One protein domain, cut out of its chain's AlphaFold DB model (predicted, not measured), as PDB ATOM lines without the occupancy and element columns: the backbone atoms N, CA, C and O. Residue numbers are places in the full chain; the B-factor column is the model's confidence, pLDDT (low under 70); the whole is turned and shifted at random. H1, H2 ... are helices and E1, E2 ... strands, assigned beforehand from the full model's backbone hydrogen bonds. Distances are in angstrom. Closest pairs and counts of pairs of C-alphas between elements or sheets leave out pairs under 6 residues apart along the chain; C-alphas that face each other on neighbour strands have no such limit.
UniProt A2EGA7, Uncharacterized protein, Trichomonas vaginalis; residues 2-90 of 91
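This is residues 2 to 90 of the 91 residues of an uncharacterized protein of Trichomonas vaginalis (UniProt A2EGA7). A strongly twisted four-stranded sheet has the long helix H2 over one face, running along the strands, with short H1 beside H2. The 89 printed residues hold, in order, H1, E1, E2, H2, E3 and E4; the antiparallel sheet runs E1, E2, E4, E3. The class is mixed, the whole compact, radius of gyration of the C-alphas 12.4 A, spans 36 by 27 by 20 A.

Find C-alpha 2 at (159.476, 113.828, 72.873), where H1, residues 2 to 8, begins. Follow E1, 19 to 24; E2, 29 to 34; H2, 41 to 57, 25.3 A long; E3, 63 to 65; and E4, 78 to 84, ending at (151.788, 128.273, 74.923).

Within hydrogen-bond range are N 22 and O 31 in hairpin E1 and E2, 2.9 A; N 32 and O 81 between E2 and E4, 2.8 A; N 65 and O 82 in hairpin E3 and E4, 2.8 A. H2 is on this sheet, two layers, at a height of 9.5 A, over E2 and E4; its closest C-alphas to E2 are Ile 47 and Asp 34, 7.2 A. E2, H2, E3 form a split strand-helix-strand unit, E4 between its strands, crossover right-handed. H1 touches residues 50 to 57 of H2 alone, closest C-alphas Ile 7 and Gly 53, 6.1 A, at a shallow tilt of 15 degrees, opposite ways. O i to N i+4 pairs are within range throughout H1 and in 12 of 13 in H2.

The farthest C-alphas, Asn 40 and Ser 88, are 36.1 A apart. The printed part has no cut; the link E3 to E4 is long. Residues 38 to 41 have pLDDT under 70.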
ATOM      1  N   GLU A   2     158.259 113.927  72.032       74.31
ATOM      2  CA  GLU A   2     159.476 113.828  72.873       74.31
ATOM      3  C   GLU A   2     159.527 114.804  74.061       74.31
ATOM      4  O   GLU A   2     160.009 114.466  75.135       74.31
ATOM      5  N   PHE A   3     158.973 116.007  73.911       81.00
ATOM      6  CA  PHE A   3     158.902 116.981  74.997       81.00
ATOM      7  C   PHE A   3     158.175 116.470  76.256       81.00
ATOM      8  O   PHE A   3     158.623 116.720  77.375       81.00
ATOM      9  N   LEU A   4     157.050 115.763  76.099       79.50
ATOM     10  CA  LEU A   4     156.304 115.249  77.253       79.50
ATOM     11  C   LEU A   4     157.105 114.173  77.989       79.50
ATOM     12  O   LEU A   4     157.014 114.082  79.215       79.50
ATOM     13  N   ASP A   5     157.947 113.430  77.267       81.44
ATOM     14  CA  ASP A   5     158.913 112.528  77.882       81.44
ATOM     15  C   ASP A   5     159.969 113.319  78.662       81.44
ATOM     16  O   ASP A   5     160.254 112.969  79.805       81.44
ATOM     17  N   CYS A   6     160.482 114.438  78.133       81.25
ATOM     18  CA  CYS A   6     161.383 115.317  78.892       81.25
ATOM     19  C   CYS A   6     160.751 115.807  80.203       81.25
ATOM     20  O   CYS A   6     161.407 115.759  81.241       81.25
ATOM     21  N   ILE A   7     159.482 116.231  80.180       86.88
ATOM     22  CA  ILE A   7     158.764 116.678  81.386       86.88
ATOM     23  C   ILE A   7     158.575 115.540  82.392       86.88
ATOM     24  O   ILE A   7     158.740 115.744  83.593       86.88
ATOM     25  N   ARG A   8     158.272 114.328  81.916       86.25
ATOM     26  CA  ARG A   8     158.129 113.137  82.765       86.25
ATOM     27  C   ARG A   8     159.405 112.811  83.548       86.25
ATOM     28  O   ARG A   8     159.314 112.289  84.657       86.25
ATOM     29  N   TRP A   9     160.575 113.097  82.980       89.62
ATOM     30  CA  TRP A   9     161.868 112.831  83.615       89.62
ATOM     31  C   TRP A   9     162.337 113.929  84.574       89.62
ATOM     32  O   TRP A   9     163.389 113.777  85.198       89.62
ATOM     33  N   LEU A  10     161.586 115.024  84.720       93.62
ATOM     34  CA  LEU A  10     161.965 116.086  85.646       93.62
ATOM     35  C   LEU A  10     161.858 115.622  87.106       93.62
ATOM     36  O   LEU A  10     160.924 114.901  87.473       93.62
ATOM     37  N   PRO A  11     162.802 116.043  87.966       93.94
ATOM     38  CA  PRO A  11     162.784 115.663  89.365       93.94
ATOM     39  C   PRO A  11     161.625 116.337  90.104       93.94
ATOM     40  O   PRO A  11     161.170 117.423  89.753       93.94
ATOM     41  N   SER A  12     161.182 115.696  91.179       93.12
ATOM     42  CA  SER A  12     160.256 116.267  92.158       93.12
ATOM     43  C   SER A  12     160.560 115.709  93.543       93.12
ATOM     44  O   SER A  12     161.169 114.640  93.682       93.12
ATOM     45  N   ALA A  13     160.141 116.411  94.590       89.81
ATOM     46  CA  ALA A  13     160.350 115.978  95.959       89.81
ATOM     47  C   ALA A  13     159.691 114.617  96.216       89.81
ATOM     48  O   ALA A  13     158.490 114.423  96.017       89.81
ATOM     49  N   SER A  14     160.489 113.654  96.691       90.31
ATOM     50  CA  SER A  14     160.063 112.252  96.853       90.31
ATOM     51  C   SER A  14     159.496 111.625  95.567       90.31
ATOM     52  O   SER A  14     158.690 110.701  95.645       90.31
ATOM     53  N   ASN A  15     159.884 112.145  94.396       89.94
ATOM     54  CA  ASN A  15     159.391 111.735  93.081       89.94
ATOM     55  C   ASN A  15     157.852 111.735  92.964       89.94
ATOM     56  O   ASN A  15     157.266 110.868  92.318       89.94
ATOM     57  N   LYS A  16     157.182 112.682  93.635       88.38
ATOM     58  CA  LYS A  16     155.714 112.745  93.685       88.38
ATOM     59  C   LYS A  16     155.069 113.199  92.381       88.38
ATOM     60  O   LYS A  16     153.907 112.864  92.174       88.38
ATOM     61  N   GLN A  17     155.785 113.983  91.571       90.50
ATOM     62  CA  GLN A  17     155.330 114.534  90.288       90.50
ATOM     63  C   GLN A  17     153.910 115.110  90.405       90.50
ATOM     64  O   GLN A  17     152.933 114.582  89.868       90.50
ATOM     65  N   SER A  18     153.782 116.170  91.206       89.69
ATOM     66  CA  SER A  18     152.484 116.732  91.592       89.69
ATOM     67  C   SER A  18     151.699 117.354  90.434       89.69
ATOM     68  O   SER A  18     150.493 117.568  90.557       89.69
ATOM     69  N   TRP A  19     152.345 117.595  89.294       92.06
ATOM     70  CA  TRP A  19     151.720 118.194  88.125       92.06
ATOM     71  C   TRP A  19     150.699 117.274  87.439       92.06
ATOM     72  O   TRP A  19     150.844 116.050  87.342       92.06
ATOM     73  N   ARG A  20     149.651 117.895  86.897       92.12
ATOM     74  CA  ARG A  20     148.793 117.351  85.839       92.12
ATOM     75  C   ARG A  20     148.833 118.311  84.661       92.12
ATOM     76  O   ARG A  20     148.954 119.521  84.846       92.12
ATOM     77  N   ILE A  21     148.746 117.764  83.456       93.31
ATOM     78  CA  ILE A  21     148.905 118.524  82.218       93.31
ATOM     79  C   ILE A  21     147.731 118.191  81.303       93.31
ATOM     80  O   ILE A  21     147.451 117.020  81.050       93.31
ATOM     81  N   SER A  22     147.049 119.222  80.814       93.88
ATOM     82  CA  SER A  22     146.116 119.126  79.687       93.88
ATOM     83  C   SER A  22     146.739 119.818  78.482       93.88
ATOM     84  O   SER A  22     147.392 120.844  78.655       93.88
ATOM     85  N   TYR A  23     146.549 119.287  77.278       93.75
ATOM     86  CA  TYR A  23     147.084 119.868  76.048       93.75
ATOM     87  C   TYR A  23     145.957 120.148  75.057       93.75
ATOM     88  O   TYR A  23     145.176 119.255  74.735       93.75
ATOM     89  N   ASN A  24     145.897 121.390  74.577       93.75
ATOM     90  CA  ASN A  24     145.076 121.801  73.449       93.75
ATOM     91  C   ASN A  24     145.978 121.936  72.201       93.75
ATOM     92  O   ASN A  24     146.782 122.877  72.147       93.75
ATOM     93  N   PRO A  25     145.862 121.031  71.210       91.38
ATOM     94  CA  PRO A  25     146.691 121.058  70.006       91.38
ATOM     95  C   PRO A  25     146.399 122.252  69.091       91.38
ATOM     96  O   PRO A  25     147.329 122.784  68.488       91.38
ATOM     97  N   ASP A  26     145.153 122.725  69.032       92.94
ATOM     98  CA  ASP A  26     144.763 123.829  68.144       92.94
ATOM     99  C   ASP A  26     145.462 125.140  68.542       92.94
ATOM    100  O   ASP A  26     145.880 125.937  67.698       92.94
ATOM    101  N   GLU A  27     145.661 125.326  69.848       94.44
ATOM    102  CA  GLU A  27     146.325 126.491  70.435       94.44
ATOM    103  C   GLU A  27     147.810 126.254  70.758       94.44
ATOM    104  O   GLU A  27     148.505 127.191  71.145       94.44
ATOM    105  N   ASN A  28     148.316 125.022  70.623       92.94
ATOM    106  CA  ASN A  28     149.618 124.592  71.162       92.94
ATOM    107  C   ASN A  28     149.811 124.980  72.633       92.94
ATOM    108  O   ASN A  28     150.884 125.422  73.062       92.94
ATOM    109  N   LYS A  29     148.733 124.828  73.402       95.69
ATOM    110  CA  LYS A  29     148.617 125.351  74.756       95.69
ATOM    111  C   LYS A  29     148.487 124.219  75.752       95.69
ATOM    112  O   LYS A  29     147.600 123.373  75.651       95.69
ATOM    113  N   PHE A  30     149.353 124.234  76.749       95.44
ATOM    114  CA  PHE A  30     149.297 123.343  77.892       95.44
ATOM    115  C   PHE A  30     148.642 124.072  79.047       95.44
ATOM    116  O   PHE A  30     148.982 125.217  79.331       95.44
ATOM    117  N   LYS A  31     147.723 123.414  79.738       96.31
ATOM    118  CA  LYS A  31     147.242 123.861  81.041       96.31
ATOM    119  C   LYS A  31     147.896 123.009  82.109       96.31
ATOM    120  O   LYS A  31     147.900 121.780  82.009       96.31
ATOM    121  N   ILE A  32     148.443 123.680  83.108       95.38
ATOM    122  CA  ILE A  32     149.154 123.077  84.220       95.38
ATOM    123  C   ILE A  32     148.263 123.130  85.445       95.38
ATOM    124  O   ILE A  32     147.715 124.178  85.790       95.38
ATOM    125  N   PHE A  33     148.177 122.000  86.127       94.50
ATOM    126  CA  PHE A  33     147.447 121.870  87.372       94.50
ATOM    127  C   PHE A  33     148.350 121.239  88.422       94.50
ATOM    128  O   PHE A  33     149.198 120.407  88.099       94.50
ATOM    129  N   ASP A  34     148.134 121.599  89.678       93.06
ATOM    130  CA  ASP A  34     148.787 120.961  90.811       93.06
ATOM    131  C   ASP A  34     147.803 120.066  91.567       93.06
ATOM    132  O   ASP A  34     146.792 120.539  92.086       93.06
ATOM    133  N   TYR A  35     148.132 118.781  91.681       89.75
ATOM    134  CA  TYR A  35     147.364 117.793  92.433       89.75
ATOM    135  C   TYR A  35     147.271 118.111  93.935       89.75
ATOM    136  O   TYR A  35     146.237 117.846  94.547       89.75
ATOM    137  N   TYR A  36     148.315 118.700  94.534       84.00
ATOM    138  CA  TYR A  36     148.326 119.059  95.962       84.00
ATOM    139  C   TYR A  36     147.882 120.506  96.228       84.00
ATOM    140  O   TYR A  36     147.966 120.971  97.369       84.00
ATOM    141  N   ASN A  37     147.361 121.204  95.210       76.50
ATOM    142  CA  ASN A  37     146.763 122.539  95.309       76.50
ATOM    143  C   ASN A  37     147.658 123.603  95.972       76.50
ATOM    144  O   ASN A  37     147.156 124.471  96.685       76.50
ATOM    145  N   LEU A  38     148.973 123.501  95.793       69.25
ATOM    146  CA  LEU A  38     150.019 124.340  96.383       69.25
ATOM    147  C   LEU A  38     149.964 124.395  97.922       69.25
ATOM    148  O   LEU A  38     150.597 125.247  98.545       69.25
ATOM    149  N   ALA A  39     149.213 123.487  98.553       66.12
ATOM    150  CA  ALA A  39     148.946 123.505  99.988       66.12
ATOM    151  C   ALA A  39     150.147 123.013 100.810       66.12
ATOM    152  O   ALA A  39     150.286 123.345 101.986       66.12
ATOM    153  N   ASN A  40     151.036 122.237 100.194       67.38
ATOM    154  CA  ASN A  40     152.356 121.940 100.724       67.38
ATOM    155  C   ASN A  40     153.381 122.771  99.937       67.38
ATOM    156  O   ASN A  40     153.515 122.615  98.732       67.38
ATOM    157  N   GLY A  41     154.142 123.646 100.602       66.31
ATOM    158  CA  GLY A  41     155.101 124.534  99.915       66.31
ATOM    159  C   GLY A  41     156.123 123.811  99.018       66.31
ATOM    160  O   GLY A  41     156.686 124.412  98.112       66.31
ATOM    161  N   ILE A  42     156.312 122.505  99.225       74.00
ATOM    162  CA  ILE A  42     157.083 121.605  98.359       74.00
ATOM    163  C   ILE A  42     156.508 121.533  96.934       74.00
ATOM    164  O   ILE A  42     157.276 121.579  95.976       74.00
ATOM    165  N   SER A  43     155.184 121.462  96.774       80.19
ATOM    166  CA  SER A  43     154.571 121.345  95.448       80.19
ATOM    167  C   SER A  43     154.806 122.585  94.587       80.19
ATOM    168  O   SER A  43     155.006 122.470  93.382       80.19
ATOM    169  N   THR A  44     154.912 123.769  95.195       85.00
ATOM    170  CA  THR A  44     155.288 124.993  94.474       85.00
ATOM    171  C   THR A  44     156.653 124.860  93.794       85.00
ATOM    172  O   THR A  44     156.809 125.275  92.646       85.00
ATOM    173  N   PHE A  45     157.636 124.247  94.465       89.31
ATOM    174  CA  PHE A  45     158.956 124.004  93.877       89.31
ATOM    175  C   PHE A  45     158.899 122.962  92.759       89.31
ATOM    176  O   PHE A  45     159.475 123.188  91.698       89.31
ATOM    177  N   ASP A  46     158.166 121.864  92.964       92.12
ATOM    178  CA  ASP A  46     157.999 120.810  91.956       92.12
ATOM    179  C   ASP A  46     157.342 121.353  90.674       92.12
ATOM    180  O   ASP A  46     157.818 121.102  89.564       92.12
ATOM    181  N   ILE A  47     156.295 122.171  90.814       92.81
ATOM    182  CA  ILE A  47     155.644 122.851  89.689       92.81
ATOM    183  C   ILE A  47     156.606 123.832  89.007       92.81
ATOM    184  O   ILE A  47     156.658 123.875  87.779       92.81
ATOM    185  N   GLY A  48     157.408 124.579  89.770       93.31
ATOM    186  CA  GLY A  48     158.426 125.478  89.220       93.31
ATOM    187  C   GLY A  48     159.497 124.749  88.397       93.31
ATOM    188  O   GLY A  48     159.853 125.207  87.308       93.31
ATOM    189  N   ILE A  49     159.969 123.590  88.869       94.06
ATOM    190  CA  ILE A  49     160.889 122.715  88.120       94.06
ATOM    191  C   ILE A  49     160.237 122.285  86.803       94.06
ATOM    192  O   ILE A  49     160.848 122.399  85.739       94.06
ATOM    193  N   MET A  50     158.982 121.845  86.865       94.50
ATOM    194  CA  MET A  50     158.228 121.410  85.694       94.50
ATOM    195  C   MET A  50     158.055 122.539  84.663       94.50
ATOM    196  O   MET A  50     158.398 122.351  83.494       94.50
ATOM    197  N   ILE A  51     157.639 123.739  85.089       94.69
ATOM    198  CA  ILE A  51     157.535 124.932  84.223       94.69
ATOM    199  C   ILE A  51     158.898 125.281  83.603       94.69
ATOM    200  O   ILE A  51     158.979 125.614  82.421       94.69
ATOM    201  N   SER A  52     159.986 125.158  84.367       93.75
ATOM    202  CA  SER A  52     161.340 125.398  83.852       93.75
ATOM    203  C   SER A  52     161.704 124.430  82.722       93.75
ATOM    204  O   SER A  52     162.398 124.817  81.787       93.75
ATOM    205  N   GLY A  53     161.189 123.198  82.746       93.31
ATOM    206  CA  GLY A  53     161.337 122.249  81.642       93.31
ATOM    207  C   GLY A  53     160.746 122.753  80.323       93.31
ATOM    208  O   GLY A  53     161.405 122.662  79.289       93.31
ATOM    209  N   PHE A  54     159.550 123.355  80.359       94.12
ATOM    210  CA  PHE A  54     158.948 124.015  79.189       94.12
ATOM    211  C   PHE A  54     159.827 125.160  78.678       94.12
ATOM    212  O   PHE A  54     160.084 125.275  77.475       94.12
ATOM    213  N   TYR A  55     160.322 125.986  79.600       94.56
ATOM    214  CA  TYR A  55     161.191 127.109  79.276       94.56
ATOM    215  C   TYR A  55     162.493 126.653  78.604       94.56
ATOM    216  O   TYR A  55     162.840 127.147  77.534       94.56
ATOM    217  N   PHE A  56     163.195 125.671  79.174       92.19
ATOM    218  CA  PHE A  56     164.458 125.191  78.611       92.19
ATOM    219  C   PHE A  56     164.272 124.442  77.293       92.19
ATOM    220  O   PHE A  56     165.039 124.677  76.359       92.19
ATOM    221  N   TYR A  57     163.241 123.600  77.180       91.00
ATOM    222  CA  TYR A  57     162.956 122.890  75.933       91.00
ATOM    223  C   TYR A  57     162.652 123.858  74.786       91.00
ATOM    224  O   TYR A  57     163.190 123.722  73.690       91.00
ATOM    225  N   SER A  58     161.847 124.891  75.056       92.69
ATOM    226  CA  SER A  58     161.549 125.941  74.076       92.69
ATOM    227  C   SER A  58     162.667 126.964  73.891       92.69
ATOM    228  O   SER A  58     162.486 127.915  73.135       92.69
ATOM    229  N   LYS A  59     163.806 126.827  74.585       93.31
ATOM    230  CA  LYS A  59     164.894 127.823  74.592       93.31
ATOM    231  C   LYS A  59     164.386 129.237  74.919       93.31
ATOM    232  O   LYS A  59     164.836 130.222  74.339       93.31
ATOM    233  N   GLY A  60     163.418 129.322  75.830       94.44
ATOM    234  CA  GLY A  60     162.788 130.560  76.283       94.44
ATOM    235  C   GLY A  60     161.718 131.132  75.352       94.44
ATOM    236  O   GLY A  60     161.255 132.242  75.592       94.44
ATOM    237  N   GLN A  61     161.313 130.408  74.306       95.69
ATOM    238  CA  GLN A  61     160.316 130.877  73.336       95.69
ATOM    239  C   GLN A  61     158.863 130.567  73.739       95.69
ATOM    240  O   GLN A  61     157.939 130.928  73.012       95.69
ATOM    241  N   CYS A  62     158.630 129.890  74.867       95.31
ATOM    242  CA  CYS A  62     157.284 129.666  75.388       95.31
ATOM    243  C   CYS A  62     156.700 130.925  76.047       95.31
ATOM    244  O   CYS A  62     157.414 131.693  76.695       95.31
ATOM    245  N   GLN A  63     155.380 131.081  75.974       97.25
ATOM    246  CA  GLN A  63     154.648 132.085  76.742       97.25
ATOM    247  C   GLN A  63     153.984 131.423  77.947       97.25
ATOM    248  O   GLN A  63     153.222 130.474  77.780       97.25
ATOM    249  N   ILE A  64     154.248 131.939  79.147       97.12
ATOM    250  CA  ILE A  64     153.641 131.461  80.394       97.12
ATOM    251  C   ILE A  64     152.605 132.491  80.850       97.12
ATOM    252  O   ILE A  64     152.940 133.652  81.073       97.12
ATOM    253  N   ASP A  65     151.358 132.057  80.997       96.69
ATOM    254  CA  ASP A  65     150.238 132.864  81.473       96.69
ATOM    255  C   ASP A  65     149.777 132.363  82.849       96.69
ATOM    256  O   ASP A  65     149.271 131.245  82.991       96.69
ATOM    257  N   MET A  66     149.970 133.212  83.859       92.81
ATOM    258  CA  MET A  66     149.629 132.967  85.263       92.81
ATOM    259  C   MET A  66     148.245 133.525  85.646       92.81
ATOM    260  O   MET A  66     147.948 133.654  86.834       92.81
ATOM    261  N   THR A  67     147.408 133.904  84.673       94.31
ATOM    262  CA  THR A  67     146.057 134.417  84.943       94.31
ATOM    263  C   THR A  67     145.257 133.385  85.747       94.31
ATOM    264  O   THR A  67     145.126 132.252  85.278       94.31
ATOM    265  N   PRO A  68     144.717 133.739  86.932       89.12
ATOM    266  CA  PRO A  68     143.980 132.806  87.777       89.12
ATOM    267  C   PRO A  68     142.768 132.188  87.072       89.12
ATOM    268  O   PRO A  68     142.087 132.846  86.286       89.12
ATOM    269  N   SER A  69     142.468 130.934  87.404       93.25
ATOM    270  CA  SER A  69     141.288 130.213  86.925       93.25
ATOM    271  C   SER A  69     140.810 129.231  87.992       93.25
ATOM    272  O   SER A  69     141.623 128.597  88.661       93.25
ATOM    273  N   GLU A  70     139.493 129.073  88.116       92.38
ATOM    274  CA  GLU A  70     138.853 128.084  89.000       92.38
ATOM    275  C   GLU A  70     138.761 126.686  88.353       92.38
ATOM    276  O   GLU A  70     138.109 125.777  88.868       92.38
ATOM    277  N   GLU A  71     139.393 126.499  87.190       93.19
ATOM    278  CA  GLU A  71     139.421 125.223  86.485       93.19
ATOM    279  C   GLU A  71     140.127 124.135  87.311       93.19
ATOM    280  O   GLU A  71     141.146 124.357  87.974       93.19
ATOM    281  N   THR A  72     139.591 122.918  87.236       92.06
ATOM    282  CA  THR A  72     140.155 121.738  87.893       92.06
ATOM    283  C   THR A  72     140.398 120.633  86.879       92.06
ATOM    284  O   THR A  72     139.666 120.483  85.899       92.06
ATOM    285  N   PHE A  73     141.446 119.844  87.106       91.06
ATOM    286  CA  PHE A  73     141.704 118.662  86.294       91.06
ATOM    287  C   PHE A  73     140.714 117.545  86.666       91.06
ATOM    288  O   PHE A  73     140.377 117.380  87.837       91.06
ATOM    289  N   HIS A  74     140.265 116.745  85.695       87.38
ATOM    290  CA  HIS A  74     139.189 115.757  85.886       87.38
ATOM    291  C   HIS A  74     139.485 114.676  86.949       87.38
ATOM    292  O   HIS A  74     138.559 114.148  87.555       87.38
ATOM    293  N   THR A  75     140.760 114.367  87.219       86.75
ATOM    294  CA  THR A  75     141.186 113.467  88.315       86.75
ATOM    295  C   THR A  75     141.644 114.208  89.579       86.75
ATOM    296  O   THR A  75     142.349 113.636  90.412       86.75
ATOM    297  N   GLY A  76     141.316 115.492  89.703       85.38
ATOM    298  CA  GLY A  76     141.774 116.371  90.774       85.38
ATOM    299  C   GLY A  76     143.045 117.154  90.435       85.38
ATOM    300  O   GLY A  76     143.889 116.722  89.648       85.38
ATOM    301  N   GLY A  77     143.156 118.315  91.079       89.19
ATOM    302  CA  GLY A  77     144.236 119.286  90.931       89.19
ATOM    303  C   GLY A  77     143.715 120.644  90.466       89.19
ATOM    304  O   GLY A  77     142.859 120.715  89.579       89.19
ATOM    305  N   LYS A  78     144.207 121.715  91.087       92.75
ATOM    306  CA  LYS A  78     143.823 123.097  90.769       92.75
ATOM    307  C   LYS A  78     144.706 123.672  89.682       92.75
ATOM    308  O   LYS A  78     145.908 123.407  89.658       92.75
ATOM    309  N   TYR A  79     144.103 124.466  88.804       94.50
ATOM    310  CA  TYR A  79     144.830 125.207  87.788       94.50
ATOM    311  C   TYR A  79     145.912 126.089  88.421       94.50
ATOM    312  O   TYR A  79     145.689 126.736  89.444       94.50
ATOM    313  N   VAL A  80     147.083 126.104  87.789       94.62
ATOM    314  CA  VAL A  80     148.205 126.967  88.166       94.62
ATOM    315  C   VAL A  80     148.452 127.998  87.076       94.62
ATOM    316  O   VAL A  80     148.470 129.195  87.343       94.62
ATOM    317  N   CYS A  81     148.662 127.535  85.846       95.81
ATOM    318  CA  CYS A  81     149.005 128.390  84.720       95.81
ATOM    319  C   CYS A  81     148.715 127.699  83.391       95.81
ATOM    320  O   CYS A  81     148.372 126.511  83.331       95.81
ATOM    321  N   SER A  82     148.903 128.441  82.308       97.62
ATOM    322  CA  SER A  82     148.961 127.874  80.973       97.62
ATOM    323  C   SER A  82     150.243 128.275  80.261       97.62
ATOM    324  O   SER A  82     150.814 129.331  80.521       97.62
ATOM    325  N   ILE A  83     150.722 127.391  79.392       97.12
ATOM    326  CA  ILE A  83     151.973 127.548  78.666       97.12
ATOM    327  C   ILE A  83     151.687 127.331  77.188       97.12
ATOM    328  O   ILE A  83     151.294 126.237  76.786       97.12
ATOM    329  N   THR A  84     151.895 128.361  76.380       97.00
ATOM    330  CA  THR A  84     151.788 128.273  74.923       97.00
ATOM    331  C   THR A  84     153.172 128.062  74.332       97.00
ATOM    332  O   THR A  84     154.110 128.804  74.633       97.00
ATOM    333  N   MET A  85     153.301 127.038  73.494       94.62
ATOM    334  CA  MET A  85     154.563 126.645  72.877       94.62
ATOM    335  C   MET A  85     154.600 127.055  71.392       94.62
ATOM    336  O   MET A  85     153.568 127.004  70.718       94.62
ATOM    337  N   PRO A  86     155.772 127.437  70.852       93.25
ATOM    338  CA  PRO A  86     155.935 127.697  69.423       93.25
ATOM    339  C   PRO A  86     155.554 126.489  68.561       93.25
ATOM    340  O   PRO A  86     155.955 125.364  68.859       93.25
ATOM    341  N   LYS A  87     154.853 126.730  67.446       89.75
ATOM    342  CA  LYS A  87     154.439 125.678  66.496       89.75
ATOM    343  C   LYS A  87     155.611 124.867  65.944       89.75
ATOM    344  O   LYS A  87     155.510 123.654  65.841       89.75
ATOM    345  N   SER A  88     156.744 125.522  65.699       89.19
ATOM    346  CA  SER A  88     157.972 124.909  65.177       89.19
ATOM    347  C   SER A  88     158.583 123.823  66.074       89.19
ATOM    348  O   SER A  88     159.554 123.195  65.679       89.19
ATOM    349  N   LEU A  89     158.087 123.643  67.304       85.19
ATOM    350  CA  LEU A  89     158.522 122.581  68.218       85.19
ATOM    351  C   LEU A  89     157.637 121.321  68.149       85.19
ATOM    352  O   LEU A  89     157.894 120.363  68.884       85.19
ATOM    353  N   PHE A  90     156.587 121.340  67.321       78.69
ATOM    354  CA  PHE A  90     155.655 120.226  67.098       78.69
ATOM    355  C   PHE A  90     155.708 119.657  65.675       78.69
ATOM    356  O   PHE A  90     155.097 118.615  65.439       78.69
TER     357      PHE A  90